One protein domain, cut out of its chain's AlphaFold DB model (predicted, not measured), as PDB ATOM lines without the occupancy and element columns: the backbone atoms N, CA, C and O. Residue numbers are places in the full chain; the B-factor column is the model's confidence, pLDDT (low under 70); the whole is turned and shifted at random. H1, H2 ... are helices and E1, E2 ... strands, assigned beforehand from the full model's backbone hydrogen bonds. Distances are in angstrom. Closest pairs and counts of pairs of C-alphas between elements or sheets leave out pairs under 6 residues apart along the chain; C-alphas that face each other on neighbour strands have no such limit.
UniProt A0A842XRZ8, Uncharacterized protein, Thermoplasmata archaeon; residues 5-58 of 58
ATOM      1  N   GLU A   5     130.917 178.820 186.381       65.56
ATOM      2  CA  GLU A   5     129.651 178.894 187.113       65.56
ATOM      3  C   GLU A   5     129.946 179.081 188.600       65.56
ATOM      4  O   GLU A   5     130.715 178.318 189.186       65.56
ATOM      5  N   LEU A   6     129.364 180.117 189.201       71.75
ATOM      6  CA  LEU A   6     129.581 180.470 190.606       71.75
ATOM      7  C   LEU A   6     128.275 180.818 191.280       71.75
ATOM      8  O   LEU A   6     127.372 181.335 190.634       71.75
ATOM      9  N   GLU A   7     128.220 180.651 192.597       74.25
ATOM     10  CA  GLU A   7     127.173 181.262 193.407       74.25
ATOM     11  C   GLU A   7     127.614 182.631 193.929       74.25
ATOM     12  O   GLU A   7     128.569 182.742 194.701       74.25
ATOM     13  N   TYR A   8     126.881 183.686 193.566       76.44
ATOM     14  CA  TYR A   8     127.008 184.993 194.201       76.44
ATOM     15  C   TYR A   8     125.994 185.174 195.303       76.44
ATOM     16  O   TYR A   8     124.794 185.024 195.085       76.44
ATOM     17  N   ARG A   9     126.466 185.622 196.467       79.19
ATOM     18  CA  ARG A   9     125.596 186.145 197.515       79.19
ATOM     19  C   ARG A   9     125.347 187.633 197.288       79.19
ATOM     20  O   ARG A   9     126.272 188.444 197.300       79.19
ATOM     21  N   CYS A  10     124.084 188.006 197.113       81.75
ATOM     22  CA  CYS A  10     123.670 189.401 197.012       81.75
ATOM     23  C   CYS A  10     123.939 190.138 198.333       81.75
ATOM     24  O   CYS A  10     123.346 189.803 199.357       81.75
ATOM     25  N   LYS A  11     124.743 191.208 198.315       82.50
ATOM     26  CA  LYS A  11     125.010 192.045 199.505       82.50
ATOM     27  C   LYS A  11     123.783 192.811 200.025       82.50
ATOM     28  O   LYS A  11     123.825 193.364 201.115       82.50
ATOM     29  N   LYS A  12     122.712 192.881 199.223       86.31
ATOM     30  CA  LYS A  12     121.497 193.670 199.496       86.31
ATOM     31  C   LYS A  12     120.358 192.826 200.066       86.31
ATOM     32  O   LYS A  12     119.729 193.245 201.026       86.31
ATOM     33  N   CYS A  13     120.087 191.659 199.478       90.00
ATOM     34  CA  CYS A  13     119.006 190.764 199.913       90.00
ATOM     35  C   CYS A  13     119.496 189.442 200.517       90.00
ATOM     36  O   CYS A  13     118.682 188.659 200.991       90.00
ATOM     37  N   GLY A  14     120.803 189.163 200.493       86.50
ATOM     38  CA  GLY A  14     121.403 187.987 201.127       86.50
ATOM     39  C   GLY A  14     121.224 186.665 200.376       86.50
ATOM     40  O   GLY A  14     121.861 185.683 200.762       86.50
ATOM     41  N   ASN A  15     120.412 186.621 199.316       85.31
ATOM     42  CA  ASN A  15     120.201 185.412 198.519       85.31
ATOM     43  C   ASN A  15     121.448 185.042 197.709       85.31
ATOM     44  O   ASN A  15     122.112 185.924 197.155       85.31
ATOM     45  N   ALA A  16     121.732 183.742 197.634       82.19
ATOM     46  CA  ALA A  16     122.731 183.177 196.736       82.19
ATOM     47  C   ALA A  16     122.081 182.818 195.389       82.19
ATOM     48  O   ALA A  16     120.948 182.339 195.373       82.19
ATOM     49  N   TYR A  17     122.755 183.085 194.271       76.19
ATOM     50  CA  TYR A  17     122.284 182.721 192.931       76.19
ATOM     51  C   TYR A  17     123.443 182.360 191.999       76.19
ATOM     52  O   TYR A  17     124.529 182.931 192.143       76.19
ATOM     53  N   PRO A  18     123.214 181.459 191.025       73.00
ATOM     54  CA  PRO A  18     124.203 181.148 190.010       73.00
ATOM     55  C   PRO A  18     124.462 182.367 189.125       73.00
ATOM     56  O   PRO A  18     123.540 183.061 188.697       73.00
ATOM     57  N   ALA A  19     125.727 182.605 188.820       71.50
ATOM     58  CA  ALA A  19     126.174 183.620 187.893       71.50
ATOM     59  C   ALA A  19     127.277 183.061 187.004       71.50
ATOM     60  O   ALA A  19     128.092 182.233 187.417       71.50
ATOM     61  N   THR A  20     127.290 183.530 185.761       69.44
ATOM     62  CA  THR A  20     128.316 183.165 184.792       69.44
ATOM     63  C   THR A  20     129.330 184.291 184.699       69.44
ATOM     64  O   THR A  20     128.975 185.419 184.351       69.44
ATOM     65  N   ILE A  21     130.600 183.975 184.939       69.56
ATOM     66  CA  ILE A  21     131.698 184.881 184.602       69.56
ATOM     67  C   ILE A  21     132.504 184.373 183.425       69.56
ATOM     68  O   ILE A  21     132.671 183.169 183.205       69.56
ATOM     69  N   ASN A  22     133.017 185.327 182.659       67.62
ATOM     70  CA  ASN A  22     134.059 185.058 181.687       67.62
ATOM     71  C   ASN A  22     135.452 185.165 182.343       67.62
ATOM     72  O   ASN A  22     135.612 185.622 183.473       67.62
ATOM     73  N   TYR A  23     136.484 184.786 181.592       63.62
ATOM     74  CA  TYR A  23     137.879 184.804 182.049       63.62
ATOM     75  C   TYR A  23     138.452 186.217 182.246       63.62
ATOM     76  O   TYR A  23     139.567 186.352 182.738       63.62
ATOM     77  N   SER A  24     137.715 187.272 181.876       67.25
ATOM     78  CA  SER A  24     138.078 188.657 182.194       67.25
ATOM     79  C   SER A  24     137.466 189.142 183.516       67.25
ATOM     80  O   SER A  24     137.612 190.313 183.842       67.25
ATOM     81  N   GLY A  25     136.772 188.272 184.263       63.00
ATOM     82  CA  GLY A  25     136.120 188.615 185.532       63.00
ATOM     83  C   GLY A  25     134.821 189.399 185.385       63.00
ATOM     84  O   GLY A  25     134.268 189.855 186.384       63.00
ATOM     85  N   ASN A  26     134.312 189.540 184.161       66.56
ATOM     86  CA  ASN A  26     133.032 190.184 183.926       66.56
ATOM     87  C   ASN A  26     131.912 189.170 184.137       66.56
ATOM     88  O   ASN A  26     131.929 188.078 183.552       66.56
ATOM     89  N   VAL A  27     130.920 189.557 184.939       64.94
ATOM     90  CA  VAL A  27     129.667 188.812 185.038       64.94
ATOM     91  C   VAL A  27     128.893 189.063 183.759       64.94
ATOM     92  O   VAL A  27     128.539 190.200 183.450       64.94
ATOM     93  N   LYS A  28     128.693 188.000 182.984       60.06
ATOM     94  CA  LYS A  28     128.010 188.085 181.703       60.06
ATOM     95  C   LYS A  28     126.564 187.663 181.909       60.06
ATOM     96  O   LYS A  28     126.264 186.472 181.889       60.06
ATOM     97  N   ASP A  29     125.693 188.643 182.118       58.59
ATOM     98  CA  ASP A  29     124.259 188.446 181.925       58.59
ATOM     99  C   ASP A  29     123.970 188.579 180.427       58.59
ATOM    100  O   ASP A  29     124.437 189.510 179.775       58.59
ATOM    101  N   ILE A  30     123.265 187.607 179.851       46.12
ATOM    102  CA  ILE A  30     123.070 187.491 178.393       46.12
ATOM    103  C   ILE A  30     122.202 188.652 177.853       46.12
ATOM    104  O   ILE A  30     122.243 188.941 176.662       46.12
ATOM    105  N   ASP A  31     121.497 189.355 178.749       45.12
ATOM    106  CA  ASP A  31     120.579 190.457 178.445       45.12
ATOM    107  C   ASP A  31     121.185 191.870 178.607       45.12
ATOM    108  O   ASP A  31     120.481 192.857 178.395       45.12
ATOM    109  N   SER A  32     122.464 192.017 178.983       48.38
ATOM    110  CA  SER A  32     123.078 193.338 179.200       48.38
ATOM    111  C   SER A  32     124.517 193.400 178.689       48.38
ATOM    112  O   SER A  32     125.410 192.733 179.213       48.38
ATOM    113  N   ASP A  33     124.757 194.259 177.695       54.00
ATOM    114  CA  ASP A  33     126.094 194.543 177.151       54.00
ATOM    115  C   ASP A  33     127.013 195.300 178.143       54.00
ATOM    116  O   ASP A  33     128.204 195.467 177.878       54.00
ATOM    117  N   ASP A  34     126.506 195.701 179.317       54.97
ATOM    118  CA  ASP A  34     127.196 196.605 180.249       54.97
ATOM    119  C   ASP A  34     128.014 195.918 181.367       54.97
ATOM    120  O   ASP A  34     128.445 196.585 182.307       54.97
ATOM    121  N   ASN A  35     128.274 194.603 181.311       58.47
ATOM    122  CA  ASN A  35     128.965 193.842 182.381       58.47
ATOM    123  C   ASN A  35     128.305 193.965 183.776       58.47
ATOM    124  O   ASN A  35     128.962 193.771 184.804       58.47
ATOM    125  N   GLN A  36     127.016 194.301 183.837       61.38
ATOM    126  CA  GLN A  36     126.281 194.431 185.091       61.38
ATOM    127  C   GLN A  36     125.423 193.190 185.314       61.38
ATOM    128  O   GLN A  36     124.663 192.797 184.433       61.38
ATOM    129  N   SER A  37     125.508 192.597 186.507       69.19
ATOM    130  CA  SER A  37     124.591 191.523 186.911       69.19
ATOM    131  C   SER A  37     123.407 192.098 187.668       69.19
ATOM    132  O   SER A  37     123.582 192.944 188.554       69.19
ATOM    133  N   ARG A  38     122.202 191.631 187.343       73.62
ATOM    134  CA  ARG A  38     120.996 191.972 188.097       73.62
ATOM    135  C   ARG A  38     120.643 190.825 189.032       73.62
ATOM    136  O   ARG A  38     120.578 189.674 188.619       73.62
ATOM    137  N   CYS A  39     120.383 191.124 190.302       80.00
ATOM    138  CA  CYS A  39     119.910 190.107 191.232       80.00
ATOM    139  C   CYS A  39     118.564 189.540 190.752       80.00
ATOM    140  O   CYS A  39     117.609 190.319 190.659       80.00
ATOM    141  N   PRO A  40     118.417 188.218 190.565       79.44
ATOM    142  CA  PRO A  40     117.134 187.637 190.168       79.44
ATOM    143  C   PRO A  40     116.071 187.732 191.275       79.44
ATOM    144  O   PRO A  40     114.883 187.623 190.997       79.44
ATOM    145  N   PHE A  41     116.479 187.964 192.528       85.75
ATOM    146  CA  PHE A  41     115.567 187.992 193.676       85.75
ATOM    147  C   PHE A  41     115.094 189.392 194.069       85.75
ATOM    148  O   PHE A  41     113.932 189.564 194.418       85.75
ATOM    149  N   CYS A  42     115.980 190.392 194.061       88.00
ATOM    150  CA  CYS A  42     115.617 191.761 194.455       88.00
ATOM    151  C   CYS A  42     115.689 192.779 193.316       88.00
ATOM    152  O   CYS A  42     115.330 193.935 193.519       88.00
ATOM    153  N   GLY A  43     116.166 192.381 192.132       82.38
ATOM    154  CA  GLY A  43     116.260 193.255 190.964       82.38
ATOM    155  C   GLY A  43     117.333 194.345 191.052       82.38
ATOM    156  O   GLY A  43     117.390 195.174 190.147       82.38
ATOM    157  N   GLU A  44     118.158 194.357 192.104       83.69
ATOM    158  CA  GLU A  44     119.261 195.307 192.284       83.69
ATOM    159  C   GLU A  44     120.431 194.963 191.355       83.69
ATOM    160  O   GLU A  44     120.786 193.791 191.202       83.69
ATOM    161  N   TRP A  45     121.053 195.981 190.767       77.88
ATOM    162  CA  TRP A  45     122.231 195.821 189.918       77.88
ATOM    163  C   TRP A  45     123.517 195.749 190.748       77.88
ATOM    164  O   TRP A  45     123.626 196.366 191.808       77.88
ATOM    165  N   ASN A  46     124.519 195.021 190.252       71.62
ATOM    166  CA  ASN A  46     125.872 194.959 190.821       71.62
ATOM    167  C   ASN A  46     125.884 194.594 192.316       71.62
ATOM    168  O   ASN A  46     126.660 195.120 193.123       71.62
ATOM    169  N   CYS A  47     124.982 193.696 192.707       75.88
ATOM    170  CA  CYS A  47     124.822 193.293 194.096       75.88
ATOM    171  C   CYS A  47     125.769 192.162 194.525       75.88
ATOM    172  O   CYS A  47     125.787 191.818 195.707       75.88
ATOM    173  N   ALA A  48     126.532 191.582 193.595       69.75
ATOM    174  CA  ALA A  48     127.573 190.603 193.895       69.75
ATOM    175  C   ALA A  48     128.750 191.255 194.646       69.75
ATOM    176  O   ALA A  48     129.079 192.424 194.424       69.75
ATOM    177  N   SER A  49     129.387 190.502 195.547       70.19
ATOM    178  CA  SER A  49     130.604 190.936 196.242       70.19
ATOM    179  C   SER A  49     131.808 190.907 195.286       70.19
ATOM    180  O   SER A  49     132.123 189.840 194.755       70.19
ATOM    181  N   PRO A  50     132.534 192.025 195.083       66.75
ATOM    182  CA  PRO A  50     133.722 192.048 194.226       66.75
ATOM    183  C   PRO A  50     134.831 191.085 194.673       66.75
ATOM    184  O   PRO A  50     135.613 190.627 193.845       66.75
ATOM    185  N   GLU A  51     134.919 190.773 195.968       68.81
ATOM    186  CA  GLU A  51     135.906 189.821 196.492       68.81
ATOM    187  C   GLU A  51     135.578 188.383 196.093       68.81
ATOM    188  O   GLU A  51     136.476 187.635 195.711       68.81
ATOM    189  N   ASP A  52     134.297 188.014 196.129       68.44
ATOM    190  CA  ASP A  52     133.844 186.680 195.731       68.44
ATOM    191  C   ASP A  52     133.992 186.489 194.215       68.44
ATOM    192  O   ASP A  52     134.384 185.417 193.761       68.44
ATOM    193  N   VAL A  53     133.794 187.559 193.435       65.31
ATOM    194  CA  VAL A  53     134.110 187.582 191.996       65.31
ATOM    195  C   VAL A  53     135.609 187.365 191.760       65.31
ATOM    196  O   VAL A  53     135.983 186.572 190.902       65.31
ATOM    197  N   ARG A  54     136.485 188.036 192.523       66.88
ATOM    198  CA  ARG A  54     137.947 187.906 192.374       66.88
ATOM    199  C   ARG A  54     138.464 186.520 192.751       66.88
ATOM    200  O   ARG A  54     139.288 185.987 192.020       66.88
ATOM    201  N   LYS A  55     137.967 185.931 193.844       67.50
ATOM    202  CA  LYS A  55     138.322 184.559 194.262       67.50
ATOM    203  C   LYS A  55     137.939 183.511 193.224       67.50
ATOM    204  O   LYS A  55     138.527 182.442 193.189       67.50
ATOM    205  N   ALA A  56     136.928 183.804 192.417       62.44
ATOM    206  CA  ALA A  56     136.429 182.881 191.421       62.44
ATOM    207  C   ALA A  56     137.239 182.835 190.117       62.44
ATOM    208  O   ALA A  56     137.110 181.877 189.358       62.44
ATOM    209  N   ILE A  57     138.020 183.882 189.833       61.31
ATOM    210  CA  ILE A  57     138.866 183.989 188.632       61.31
ATOM    211  C   ILE A  57     140.350 183.727 188.895       61.31
ATOM    212  O   ILE A  57     141.114 183.641 187.934       61.31
ATOM    213  N   SER A  58     140.759 183.660 190.164       61.44
ATOM    214  CA  SER A  58     142.125 183.362 190.615       61.44
ATOM    215  C   SER A  58     142.331 181.872 190.832       61.44
ATOM    216  O   SER A  58     143.380 181.360 190.391       61.44
TER     217      SER A  58
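What this domain is: This is residues 5 to 58 of the 58 residues of an uncharacterized protein of Thermoplasmata archaeon (UniProt A0A842XRZ8). There is little regular structure here: a small two-stranded hairpin, E1 and E2, a short closing helix, H1, near E1, and a long loop, residues 22 to 49, between E2 and H1. The printed part has 54 residues, with two named strands and then one named helix; its class is mixed, with only 19 residues in named elements. The sheet, E1 - E2, is antiparallel. The whole is compact, with a radius of gyration of the C-alphas of 10.1 A and spans of 26 by 23 by 15 A.

Where its parts are: Find C-alpha 5 at (129.651, 178.894, 187.113), where E1, residues 5 to 9, begins. E2, residues 16 to 21, covers 15.2 A. H1, residues 50 to 57, ends at C-alpha 57, (138.866, 183.989, 188.632).

How they stand to each other: Look across the hairpin E1 and E2 at 137 degrees: N 8 and O 17 are within hydrogen-bond range, 2.9 A. The closest C-alphas of E1 and H1, Tyr 8 and Asp 52, are 7.2 A apart. In H1, 3 of 4 O i to N i+4 pairs are within hydrogen-bond range.

The domain as a whole: The C-alphas farthest apart, Cys 42 and Ser 58, are 28.1 A apart. The printed part has no cut; the link E2 to H1 is long. Mean pLDDT of the printed part is 70.3, with residues 20 to 37 and 50 to 58 among those under 70.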